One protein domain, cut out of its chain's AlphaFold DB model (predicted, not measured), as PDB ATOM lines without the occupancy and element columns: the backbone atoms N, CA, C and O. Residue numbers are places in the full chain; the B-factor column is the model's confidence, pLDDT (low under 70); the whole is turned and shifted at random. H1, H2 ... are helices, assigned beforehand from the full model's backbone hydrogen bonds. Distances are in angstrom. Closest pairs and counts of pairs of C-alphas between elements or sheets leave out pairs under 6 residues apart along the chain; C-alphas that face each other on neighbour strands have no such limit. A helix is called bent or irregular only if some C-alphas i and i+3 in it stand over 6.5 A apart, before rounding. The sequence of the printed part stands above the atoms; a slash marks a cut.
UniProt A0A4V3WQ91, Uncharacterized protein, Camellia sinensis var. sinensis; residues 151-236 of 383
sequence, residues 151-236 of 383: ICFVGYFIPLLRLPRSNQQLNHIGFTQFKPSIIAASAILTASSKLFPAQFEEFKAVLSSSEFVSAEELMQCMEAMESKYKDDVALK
ATOM      1  N   ILE A 151      41.278  40.584   1.366       82.19
ATOM      2  CA  ILE A 151      41.526  41.962   0.921       82.19
ATOM      3  C   ILE A 151      42.763  42.081   0.013       82.19
ATOM      4  O   ILE A 151      42.781  42.928  -0.876       82.19
ATOM      5  N   CYS A 152      43.755  41.193   0.168       84.38
ATOM      6  CA  CYS A 152      44.951  41.142  -0.675       84.38
ATOM      7  C   CYS A 152      44.617  40.804  -2.141       84.38
ATOM      8  O   CYS A 152      45.349  41.204  -3.041       84.38
ATOM      9  N   PHE A 153      43.501  40.105  -2.388       88.00
ATOM     10  CA  PHE A 153      43.066  39.661  -3.718       88.00
ATOM     11  C   PHE A 153      41.978  40.550  -4.337       88.00
ATOM     12  O   PHE A 153      41.787  40.542  -5.552       88.00
ATOM     13  N   VAL A 154      41.310  41.390  -3.540       83.62
ATOM     14  CA  VAL A 154      40.337  42.389  -4.032       83.62
ATOM     15  C   VAL A 154      40.964  43.317  -5.085       83.62
ATOM     16  O   VAL A 154      40.301  43.691  -6.053       83.62
ATOM     17  N   GLY A 155      42.255  43.636  -4.939       80.38
ATOM     18  CA  GLY A 155      43.019  44.437  -5.901       80.38
ATOM     19  C   GLY A 155      43.168  43.811  -7.295       80.38
ATOM     20  O   GLY A 155      43.333  44.559  -8.252       80.38
ATOM     21  N   TYR A 156      43.057  42.484  -7.415       85.94
ATOM     22  CA  TYR A 156      43.059  41.753  -8.687       85.94
ATOM     23  C   TYR A 156      41.645  41.663  -9.283       85.94
ATOM     24  O   TYR A 156      41.433  41.967 -10.456       85.94
ATOM     25  N   PHE A 157      40.651  41.305  -8.465       86.94
ATOM     26  CA  PHE A 157      39.291  41.051  -8.950       86.94
ATOM     27  C   PHE A 157      38.496  42.318  -9.311       86.94
ATOM     28  O   PHE A 157      37.708  42.278 -10.253       86.94
ATOM     29  N   ILE A 158      38.685  43.448  -8.612       84.19
ATOM     30  CA  ILE A 158      37.946  44.687  -8.930       84.19
ATOM     31  C   ILE A 158      38.262  45.202 -10.350       84.19
ATOM     32  O   ILE A 158      37.307  45.444 -11.093       84.19
ATOM     33  N   PRO A 159      39.539  45.355 -10.768       82.94
ATOM     34  CA  PRO A 159      39.867  45.747 -12.140       82.94
ATOM     35  C   PRO A 159      39.408  44.727 -13.185       82.94
ATOM     36  O   PRO A 159      38.813  45.127 -14.182       82.94
ATOM     37  N   LEU A 160      39.613  43.427 -12.925       84.06
ATOM     38  CA  LEU A 160      39.223  42.330 -13.821       84.06
ATOM     39  C   LEU A 160      37.724  42.361 -14.168       84.06
ATOM     40  O   LEU A 160      37.336  42.085 -15.299       84.06
ATOM     41  N   LEU A 161      36.883  42.732 -13.200       84.06
ATOM     42  CA  LEU A 161      35.433  42.866 -13.370       84.06
ATOM     43  C   LEU A 161      34.983  44.298 -13.703       84.06
ATOM     44  O   LEU A 161      33.786  44.567 -13.764       84.06
ATOM     45  N   ARG A 162      35.924  45.234 -13.894       82.88
ATOM     46  CA  ARG A 162      35.680  46.672 -14.124       82.88
ATOM     47  C   ARG A 162      34.744  47.318 -13.089       82.88
ATOM     48  O   ARG A 162      34.042  48.288 -13.384       82.88
ATOM     49  N   LEU A 163      34.736  46.795 -11.864       77.69
ATOM     50  CA  LEU A 163      33.861  47.266 -10.796       77.69
ATOM     51  C   LEU A 163      34.340  48.624 -10.252       77.69
ATOM     52  O   LEU A 163      35.547  48.876 -10.171       77.69
ATOM     53  N   PRO A 164      33.426  49.511  -9.816       70.31
ATOM     54  CA  PRO A 164      33.824  50.721  -9.115       70.31
ATOM     55  C   PRO A 164      34.525  50.343  -7.804       70.31
ATOM     56  O   PRO A 164      34.006  49.540  -7.025       70.31
ATOM     57  N   ARG A 165      35.689  50.949  -7.529       61.66
ATOM     58  CA  ARG A 165      36.373  50.787  -6.238       61.66
ATOM     59  C   ARG A 165      35.432  51.232  -5.120       61.66
ATOM     60  O   ARG A 165      35.104  52.409  -4.999       61.66
ATOM     61  N   SER A 166      35.003  50.270  -4.318       54.28
ATOM     62  CA  SER A 166      34.110  50.464  -3.187       54.28
ATOM     63  C   SER A 166      34.791  49.902  -1.945       54.28
ATOM     64  O   SER A 166      35.412  48.842  -2.013       54.28
ATOM     65  N   ASN A 167      34.665  50.595  -0.813       48.81
ATOM     66  CA  ASN A 167      35.230  50.178   0.475       48.81
ATOM     67  C   ASN A 167      34.386  49.046   1.098       48.81
ATOM     68  O   ASN A 167      33.957  49.135   2.247       48.81
ATOM     69  N   GLN A 168      34.079  48.010   0.312       49.31
ATOM     70  CA  GLN A 168      33.281  46.873   0.748       49.31
ATOM     71  C   GLN A 168      34.104  46.056   1.731       49.31
ATOM     72  O   GLN A 168      35.032  45.335   1.366       49.31
ATOM     73  N   GLN A 169      33.766  46.216   3.005       52.19
ATOM     74  CA  GLN A 169      34.382  45.466   4.076       52.19
ATOM     75  C   GLN A 169      33.995  43.984   3.919       52.19
ATOM     76  O   GLN A 169      32.815  43.620   3.913       52.19
ATOM     77  N   LEU A 170      34.999  43.126   3.745       57.19
ATOM     78  CA  LEU A 170      34.842  41.698   3.473       57.19
ATOM     79  C   LEU A 170      34.573  40.958   4.803       57.19
ATOM     80  O   LEU A 170      35.435  40.297   5.376       57.19
ATOM     81  N   ASN A 171      33.364  41.156   5.335       54.59
ATOM     82  CA  ASN A 171      33.031  41.060   6.765       54.59
ATOM     83  C   ASN A 171      32.819  39.651   7.342       54.59
ATOM     84  O   ASN A 171      32.129  39.496   8.352       54.59
ATOM     85  N   HIS A 172      33.375  38.600   6.734       62.09
ATOM     86  CA  HIS A 172      33.009  37.232   7.101       62.09
ATOM     87  C   HIS A 172      34.191  36.299   7.368       62.09
ATOM     88  O   HIS A 172      34.746  35.642   6.490       62.09
ATOM     89  N   ILE A 173      34.474  36.157   8.659       64.00
ATOM     90  CA  ILE A 173      35.514  35.295   9.235       64.00
ATOM     91  C   ILE A 173      35.141  33.807   9.250       64.00
ATOM     92  O   ILE A 173      35.974  32.951   9.521       64.00
ATOM     93  N   GLY A 174      33.883  33.486   8.934       63.53
ATOM     94  CA  GLY A 174      33.380  32.114   8.881       63.53
ATOM     95  C   GLY A 174      33.972  31.273   7.747       63.53
ATOM     96  O   GLY A 174      33.879  30.050   7.822       63.53
ATOM     97  N   PHE A 175      34.618  31.889   6.750       76.12
ATOM     98  CA  PHE A 175      34.998  31.243   5.486       76.12
ATOM     99  C   PHE A 175      36.484  30.879   5.341       76.12
ATOM    100  O   PHE A 175      36.870  30.408   4.280       76.12
ATOM    101  N   THR A 176      37.303  30.998   6.393       74.44
ATOM    102  CA  THR A 176      38.744  30.622   6.424       74.44
ATOM    103  C   THR A 176      39.069  29.160   6.058       74.44
ATOM    104  O   THR A 176      40.239  28.804   5.963       74.44
ATOM    105  N   GLN A 177      38.059  28.309   5.843       81.56
ATOM    106  CA  GLN A 177      38.206  26.983   5.226       81.56
ATOM    107  C   GLN A 177      38.528  27.042   3.719       81.56
ATOM    108  O   GLN A 177      39.103  26.099   3.186       81.56
ATOM    109  N   PHE A 178      38.155  28.129   3.039       88.19
ATOM    110  CA  PHE A 178      38.460  28.384   1.632       88.19
ATOM    111  C   PHE A 178      39.740  29.221   1.505       88.19
ATOM    112  O   PHE A 178      40.122  29.943   2.431       88.19
ATOM    113  N   LYS A 179      40.391  29.163   0.338       91.88
ATOM    114  CA  LYS A 179      41.532  30.032   0.010       91.88
ATOM    115  C   LYS A 179      41.137  31.516   0.117       91.88
ATOM    116  O   LYS A 179      40.029  31.865  -0.301       91.88
ATOM    117  N   PRO A 180      42.010  32.405   0.625       91.25
ATOM    118  CA  PRO A 180      41.751  33.845   0.661       91.25
ATOM    119  C   PRO A 180      41.295  34.439  -0.685       91.25
ATOM    120  O   PRO A 180      40.392  35.278  -0.695       91.25
ATOM    121  N   SER A 181      41.856  33.975  -1.807       93.44
ATOM    122  CA  SER A 181      41.439  34.327  -3.168       93.44
ATOM    123  C   SER A 181      39.985  33.964  -3.470       93.44
ATOM    124  O   SER A 181      39.219  34.820  -3.913       93.44
ATOM    125  N   ILE A 182      39.588  32.723  -3.181       94.00
ATOM    126  CA  ILE A 182      38.227  32.210  -3.359       94.00
ATOM    127  C   ILE A 182      37.245  33.026  -2.516       94.00
ATOM    128  O   ILE A 182      36.241  33.491  -3.042       94.00
ATOM    129  N   ILE A 183      37.564  33.293  -1.244       92.00
ATOM    130  CA  ILE A 183      36.727  34.137  -0.372       92.00
ATOM    131  C   ILE A 183      36.547  35.536  -0.986       92.00
ATOM    132  O   ILE A 183      35.437  36.068  -0.983       92.00
ATOM    133  N   ALA A 184      37.611  36.138  -1.527       90.62
ATOM    134  CA  ALA A 184      37.532  37.453  -2.160       90.62
ATOM    135  C   ALA A 184      36.655  37.434  -3.423       90.62
ATOM    136  O   ALA A 184      35.769  38.279  -3.564       90.62
ATOM    137  N   ALA A 185      36.865  36.455  -4.304       92.69
ATOM    138  CA  ALA A 185      36.103  36.282  -5.535       92.69
ATOM    139  C   ALA A 185      34.613  36.022  -5.254       92.69
ATOM    140  O   ALA A 185      33.756  36.715  -5.801       92.69
ATOM    141  N   SER A 186      34.295  35.093  -4.345       92.25
ATOM    142  CA  SER A 186      32.919  34.785  -3.940       92.25
ATOM    143  C   SER A 186      32.236  35.982  -3.283       92.25
ATOM    144  O   SER A 186      31.100  36.279  -3.634       92.25
ATOM    145  N   ALA A 187      32.914  36.728  -2.403       89.06
ATOM    146  CA  ALA A 187      32.327  37.919  -1.784       89.06
ATOM    147  C   ALA A 187      32.011  39.015  -2.811       89.06
ATOM    148  O   ALA A 187      30.938  39.617  -2.757       89.06
ATOM    149  N   ILE A 188      32.912  39.248  -3.772       88.50
ATOM    150  CA  ILE A 188      32.685  40.192  -4.873       88.50
ATOM    151  C   ILE A 188      31.522  39.721  -5.754       88.50
ATOM    152  O   ILE A 188      30.686  40.535  -6.147       88.50
ATOM    153  N   LEU A 189      31.409  38.418  -6.015       89.94
ATOM    154  CA  LEU A 189      30.329  37.846  -6.816       89.94
ATOM    155  C   LEU A 189      28.964  37.925  -6.096       89.94
ATOM    156  O   LEU A 189      27.987  38.380  -6.691       89.94
ATOM    157  N   THR A 190      28.907  37.610  -4.795       89.19
ATOM    158  CA  THR A 190      27.720  37.778  -3.929       89.19
ATOM    159  C   THR A 190      27.329  39.249  -3.734       89.19
ATOM    160  O   THR A 190      26.146  39.563  -3.595       89.19
ATOM    161  N   ALA A 191      28.285  40.181  -3.721       86.38
ATOM    162  CA  ALA A 191      27.983  41.611  -3.729       86.38
ATOM    163  C   ALA A 191      27.432  42.051  -5.095       86.38
ATOM    164  O   ALA A 191      26.457  42.804  -5.168       86.38
ATOM    165  N   SER A 192      28.007  41.537  -6.183       86.38
ATOM    166  CA  SER A 192      27.610  41.878  -7.550       86.38
ATOM    167  C   SER A 192      26.239  41.324  -7.936       86.38
ATOM    168  O   SER A 192      25.518  42.002  -8.660       86.38
ATOM    169  N   SER A 193      25.812  40.171  -7.403       88.00
ATOM    170  CA  SER A 193      24.441  39.669  -7.609       88.00
ATOM    171  C   SER A 193      23.374  40.625  -7.059       88.00
ATOM    172  O   SER A 193      22.281  40.724  -7.614       88.00
ATOM    173  N   LYS A 194      23.708  41.378  -6.000       86.00
ATOM    174  CA  LYS A 194      22.830  42.371  -5.360       86.00
ATOM    175  C   LYS A 194      22.925  43.757  -6.003       86.00
ATOM    176  O   LYS A 194      21.911  44.435  -6.130       86.00
ATOM    177  N   LEU A 195      24.132  44.192  -6.374       86.00
ATOM    178  CA  LEU A 195      24.401  45.553  -6.866       86.00
ATOM    179  C   LEU A 195      24.300  45.687  -8.392       86.00
ATOM    180  O   LEU A 195      23.901  46.737  -8.892       86.00
ATOM    181  N   PHE A 196      24.648  44.633  -9.132       87.19
ATOM    182  CA  PHE A 196      24.775  44.625 -10.590       87.19
ATOM    183  C   PHE A 196      24.126  43.369 -11.214       87.19
ATOM    184  O   PHE A 196      24.770  42.674 -12.004       87.19
ATOM    185  N   PRO A 197      22.846  43.055 -10.916       89.69
ATOM    186  CA  PRO A 197      22.210  41.797 -11.332       89.69
ATOM    187  C   PRO A 197      22.212  41.568 -12.854       89.69
ATOM    188  O   PRO A 197      22.243  40.428 -13.299       89.69
ATOM    189  N   ALA A 198      22.234  42.636 -13.659       90.25
ATOM    190  CA  ALA A 198      22.315  42.548 -15.120       90.25
ATOM    191  C   ALA A 198      23.690  42.091 -15.656       90.25
ATOM    192  O   ALA A 198      23.757  41.586 -16.770       90.25
ATOM    193  N   GLN A 199      24.770  42.269 -14.884       89.00
ATOM    194  CA  GLN A 199      26.150  41.897 -15.251       89.00
ATOM    195  C   GLN A 199      26.632  40.641 -14.500       89.00
ATOM    196  O   GLN A 199      27.733  40.151 -14.732       89.00
ATOM    197  N   PHE A 200      25.805  40.087 -13.605       90.19
ATOM    198  CA  PHE A 200      26.182  38.990 -12.715       90.19
ATOM    199  C   PHE A 200      26.693  37.739 -13.447       90.19
ATOM    200  O   PHE A 200      27.739  37.212 -13.076       90.19
ATOM    201  N   GLU A 201      26.001  37.274 -14.494       92.44
ATOM    202  CA  GLU A 201      26.436  36.081 -15.239       92.44
ATOM    203  C   GLU A 201      27.722  36.330 -16.052       92.44
ATOM    204  O   GLU A 201      28.518  35.410 -16.216       92.44
ATOM    205  N   GLU A 202      27.987  37.570 -16.489       90.69
ATOM    206  CA  GLU A 202      29.265  37.945 -17.116       90.69
ATOM    207  C   GLU A 202      30.402  37.884 -16.087       90.69
ATOM    208  O   GLU A 202      31.403  37.202 -16.308       90.69
ATOM    209  N   PHE A 203      30.226  38.504 -14.916       90.62
ATOM    210  CA  PHE A 203      31.223  38.456 -13.842       90.62
ATOM    211  C   PHE A 203      31.495  37.031 -13.352       90.62
ATOM    212  O   PHE A 203      32.643  36.655 -13.114       90.62
ATOM    213  N   LYS A 204      30.443  36.219 -13.237       91.69
ATOM    214  CA  LYS A 204      30.530  34.800 -12.887       91.69
ATOM    215  C   LYS A 204      31.312  34.011 -13.930       91.69
ATOM    216  O   LYS A 204      32.156  33.204 -13.543       91.69
ATOM    217  N   ALA A 205      31.075  34.252 -15.221       91.19
ATOM    218  CA  ALA A 205      31.829  33.620 -16.299       91.19
ATOM    219  C   ALA A 205      33.315  34.009 -16.244       91.19
ATOM    220  O   ALA A 205      34.162  33.119 -16.245       91.19
ATOM    221  N   VAL A 206      33.628  35.303 -16.088       91.12
ATOM    222  CA  VAL A 206      35.008  35.808 -15.978       91.12
ATOM    223  C   VAL A 206      35.746  35.188 -14.786       91.12
ATOM    224  O   VAL A 206      36.841  34.651 -14.967       91.12
ATOM    225  N   LEU A 207      35.146  35.185 -13.588       90.75
ATOM    226  CA  LEU A 207      35.758  34.574 -12.398       90.75
ATOM    227  C   LEU A 207      35.915  33.053 -12.531       90.75
ATOM    228  O   LEU A 207      36.939  32.516 -12.119       90.75
ATOM    229  N   SER A 208      34.941  32.364 -13.137       89.31
ATOM    230  CA  SER A 208      34.989  30.906 -13.346       89.31
ATOM    231  C   SER A 208      35.994  30.476 -14.422       89.31
ATOM    232  O   SER A 208      36.345  29.300 -14.483       89.31
ATOM    233  N   SER A 209      36.448  31.404 -15.273       87.19
ATOM    234  CA  SER A 209      37.501  31.184 -16.279       87.19
ATOM    235  C   SER A 209      38.897  31.670 -15.858       87.19
ATOM    236  O   SER A 209      39.831  31.592 -16.652       87.19
ATOM    237  N   SER A 210      39.056  32.197 -14.639       85.56
ATOM    238  CA  SER A 210      40.343  32.697 -14.135       85.56
ATOM    239  C   SER A 210      41.337  31.557 -13.884       85.56
ATOM    240  O   SER A 210      40.987  30.554 -13.268       85.56
ATOM    241  N   GLU A 211      42.606  31.735 -14.279       85.38
ATOM    242  CA  GLU A 211      43.669  30.734 -14.060       85.38
ATOM    243  C   GLU A 211      43.958  30.447 -12.571       85.38
ATOM    244  O   GLU A 211      44.539  29.414 -12.243       85.38
ATOM    245  N   PHE A 212      43.529  31.330 -11.661       86.19
ATOM    246  CA  PHE A 212      43.828  31.241 -10.226       86.19
ATOM    247  C   PHE A 212      42.664  30.763  -9.345       86.19
ATOM    248  O   PHE A 212      42.860  30.537  -8.152       86.19
ATOM    249  N   VAL A 213      41.449  30.646  -9.888       89.25
ATOM    250  CA  VAL A 213      40.220  30.415  -9.111       89.25
ATOM    251  C   VAL A 213      39.540  29.141  -9.596       89.25
ATOM    252  O   VAL A 213      39.108  29.051 -10.741       89.25
ATOM    253  N   SER A 214      39.388  28.157  -8.707       91.62
ATOM    254  CA  SER A 214      38.548  26.994  -8.997       91.62
ATOM    255  C   SER A 214      37.080  27.417  -9.038       91.62
ATOM    256  O   SER A 214      36.539  27.885  -8.036       91.62
ATOM    257  N   ALA A 215      36.420  27.210 -10.180       90.75
ATOM    258  CA  ALA A 215      34.990  27.473 -10.339       90.75
ATOM    259  C   ALA A 215      34.125  26.666  -9.349       90.75
ATOM    260  O   ALA A 215      33.074  27.137  -8.919       90.75
ATOM    261  N   GLU A 216      34.575  25.473  -8.942       92.69
ATOM    262  CA  GLU A 216      33.892  24.662  -7.932       92.69
ATOM    263  C   GLU A 216      34.013  25.287  -6.531       92.69
ATOM    264  O   GLU A 216      32.994  25.530  -5.880       92.69
ATOM    265  N   GLU A 217      35.234  25.619  -6.090       91.44
ATOM    266  CA  GLU A 217      35.471  26.261  -4.782       91.44
ATOM    267  C   GLU A 217      34.754  27.626  -4.701       91.44
ATOM    268  O   GLU A 217      34.159  27.954  -3.673       91.44
ATOM    269  N   LEU A 218      34.760  28.394  -5.800       92.88
ATOM    270  CA  LEU A 218      34.067  29.678  -5.951       92.88
ATOM    271  C   LEU A 218      32.561  29.552  -5.692       92.88
ATOM    272  O   LEU A 218      32.001  30.334  -4.920       92.88
ATOM    273  N   MET A 219      31.908  28.571  -6.324       91.75
ATOM    274  CA  MET A 219      30.468  28.346  -6.189       91.75
ATOM    275  C   MET A 219      30.097  27.838  -4.792       91.75
ATOM    276  O   MET A 219      29.170  28.377  -4.185       91.75
ATOM    277  N   GLN A 220      30.850  26.877  -4.243       91.25
ATOM    278  CA  GLN A 220      30.647  26.377  -2.876       91.25
ATOM    279  C   GLN A 220      30.790  27.495  -1.831       91.25
ATOM    280  O   GLN A 220      29.989  27.603  -0.900       91.25
ATOM    281  N   CYS A 221      31.797  28.361  -1.985       91.06
ATOM    282  CA  CYS A 221      32.015  29.484  -1.082       91.06
ATOM    283  C   CYS A 221      30.920  30.557  -1.230       91.06
ATOM    284  O   CYS A 221      30.433  31.069  -0.221       91.06
ATOM    285  N   MET A 222      30.455  30.837  -2.456       89.19
ATOM    286  CA  MET A 222      29.345  31.769  -2.711       89.19
ATOM    287  C   MET A 222      28.035  31.295  -2.060       89.19
ATOM    288  O   MET A 222      27.365  32.075  -1.383       89.19
ATOM    289  N   GLU A 223      27.691  30.011  -2.197       89.44
ATOM    290  CA  GLU A 223      26.505  29.421  -1.561       89.44
ATOM    291  C   GLU A 223      26.588  29.495  -0.026       89.44
ATOM    292  O   GLU A 223      25.623  29.888   0.638       89.44
ATOM    293  N   ALA A 224      27.762  29.212   0.547       86.81
ATOM    294  CA  ALA A 224      27.992  29.322   1.984       86.81
ATOM    295  C   ALA A 224      27.843  30.773   2.500       86.81
ATOM    296  O   ALA A 224      27.294  30.986   3.587       86.81
ATOM    297  N   MET A 225      28.267  31.778   1.718       86.56
ATOM    298  CA  MET A 225      28.034  33.199   2.020       86.56
ATOM    299  C   MET A 225      26.550  33.569   1.982       86.56
ATOM    300  O   MET A 225      26.057  34.250   2.885       86.56
ATOM    301  N   GLU A 226      25.817  33.110   0.967       83.25
ATOM    302  CA  GLU A 226      24.385  33.379   0.853       83.25
ATOM    303  C   GLU A 226      23.557  32.708   1.949       83.25
ATOM    304  O   GLU A 226      22.596  33.312   2.429       83.25
ATOM    305  N   SER A 227      23.920  31.487   2.350       83.94
ATOM    306  CA  SER A 227      23.266  30.776   3.451       83.94
ATOM    307  C   SER A 227      23.404  31.562   4.759       83.94
ATOM    308  O   SER A 227      22.393  31.957   5.342       83.94
ATOM    309  N   LYS A 228      24.637  31.943   5.145       73.44
ATOM    310  CA  LYS A 228      24.863  32.732   6.371       73.44
ATOM    311  C   LYS A 228      24.122  34.077   6.334       73.44
ATOM    312  O   LYS A 228      23.541  34.485   7.335       73.44
ATOM    313  N   TYR A 229      24.076  34.752   5.181       70.69
ATOM    314  CA  TYR A 229      23.334  36.011   5.050       70.69
ATOM    315  C   TYR A 229      21.822  35.839   5.284       70.69
ATOM    316  O   TYR A 229      21.190  36.726   5.858       70.69
ATOM    317  N   LYS A 230      21.230  34.711   4.865       73.50
ATOM    318  CA  LYS A 230      19.811  34.397   5.120       73.50
ATOM    319  C   LYS A 230      19.563  34.158   6.615       73.50
ATOM    320  O   LYS A 230      18.602  34.712   7.147       73.50
ATOM    321  N   ASP A 231      20.455  33.435   7.292       66.75
ATOM    322  CA  ASP A 231      20.379  33.193   8.740       66.75
ATOM    323  C   ASP A 231      20.506  34.498   9.549       66.75
ATOM    324  O   ASP A 231      19.670  34.790  10.408       66.75
ATOM    325  N   ASP A 232      21.496  35.337   9.218       63.50
ATOM    326  CA  ASP A 232      21.731  36.639   9.857       63.50
ATOM    327  C   ASP A 232      20.551  37.611   9.679       63.50
ATOM    328  O   ASP A 232      20.346  38.490  10.521       63.50
ATOM    329  N   VAL A 233      19.793  37.499   8.581       62.41
ATOM    330  CA  VAL A 233      18.562  38.271   8.345       62.41
ATOM    331  C   VAL A 233      17.391  37.671   9.121       62.41
ATOM    332  O   VAL A 233      16.670  38.420   9.780       62.41
ATOM    333  N   ALA A 234      17.229  36.345   9.124       60.84
ATOM    334  CA  ALA A 234      16.171  35.663   9.868       60.84
ATOM    335  C   ALA A 234      16.229  36.000  11.370       60.84
ATOM    336  O   ALA A 234      15.217  36.416  11.938       60.84
ATOM    337  N   LEU A 235      17.424  35.948  11.972       51.38
ATOM    338  CA  LEU A 235      17.698  36.323  13.369       51.38
ATOM    339  C   LEU A 235      17.424  37.803  13.703       51.38
ATOM    340  O   LEU A 235      17.258  38.138  14.875       51.38
ATOM    341  N   LYS A 236      17.363  38.691  12.702       45.34
ATOM    342  CA  LYS A 236      17.079  40.131  12.871       45.34
ATOM    343  C   LYS A 236      15.613  40.494  12.618       45.34
ATOM    344  O   LYS A 236      15.232  41.646  12.817       45.34
TER     345      LYS A 236
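What this domain is: This is residues 151 to 236 of the 383 residues of an uncharacterized protein of Camellia sinensis var. sinensis (UniProt A0A4V3WQ91). The longest helix, H4, crosses H2, the middle helix of a small helical body, and its far end sticks out as a short arm with residues 230 to 236. H3 folds back beside H2 as a helical hairpin, H1 packs on H2 at a steep angle, and a long loop, residues 161 to 179, runs round the outside from H1 to H2. The printed part has 86 residues with four named helices, in the order H1, H2, H3, H4, and no named strand; its class is all helix. The whole is compact, with a radius of gyration of the C-alphas of 12.3 A, and it spans 36 by 27 by 22 A.

Where its parts are: H4 covers residues 215 to 234 and is 28.8 A from first to last C-alpha, from C-alpha 215 at (34.990, 27.473, -10.339) to C-alpha 234 at (16.171, 35.663, 9.868). H2, residues 180 to 195, is 22.2 A long. H3 covers residues 200 to 208 and is 12.0 A long. H1, residues 151 to 160, begins with C-alpha 151 at (41.526, 41.962, 0.921) and is 14.9 A long; it is neither bent nor irregular, but only just: C-alphas 152 and 155 are 6.5 A apart.

How they stand to each other: H2 is the hub and touches the three other helices. H4 touches H2 with residues 217 to 226 alone, at a steep tilt of 58 degrees, the same way; the closest C-alphas, those of Ser 186 and Met 222, are 4.8 A apart. H2 and H3 form a hairpin at a shallow tilt of 12 degrees, opposite ways, and their closest C-alphas, those of Ser 193 and Phe 200, are 5.4 A apart. H1 touches H2 at a steep tilt of 53 degrees, the same way, with the C-alphas of Phe 153 and Ser 181 closest at 5.6 A. H3 and H4 only just touch, with 3 pairs of C-alphas within 8 A, and touch only at the corner; the closest are those of Ser 208 and Ala 215, at 4.6 A. H1 and H3 are near each other, while H1 and H4 are apart. In H3 and H4 every O i to N i+4 pair is within hydrogen-bond range, against 11 of 12 in H2 and 3 of 6 in H1.

The domain as a whole: The two C-alphas farthest apart, those of Glu 211 and Lys 236, are 39.0 A apart. The printed part has no cut. The link from H1 to H2, 19 residues, is long; that from H2 to H3 is tight, and that from H3 to H4 is short. The mean pLDDT of the printed part is 81.4, and it is under 70 in residues 165 to 174 and 231 to 236.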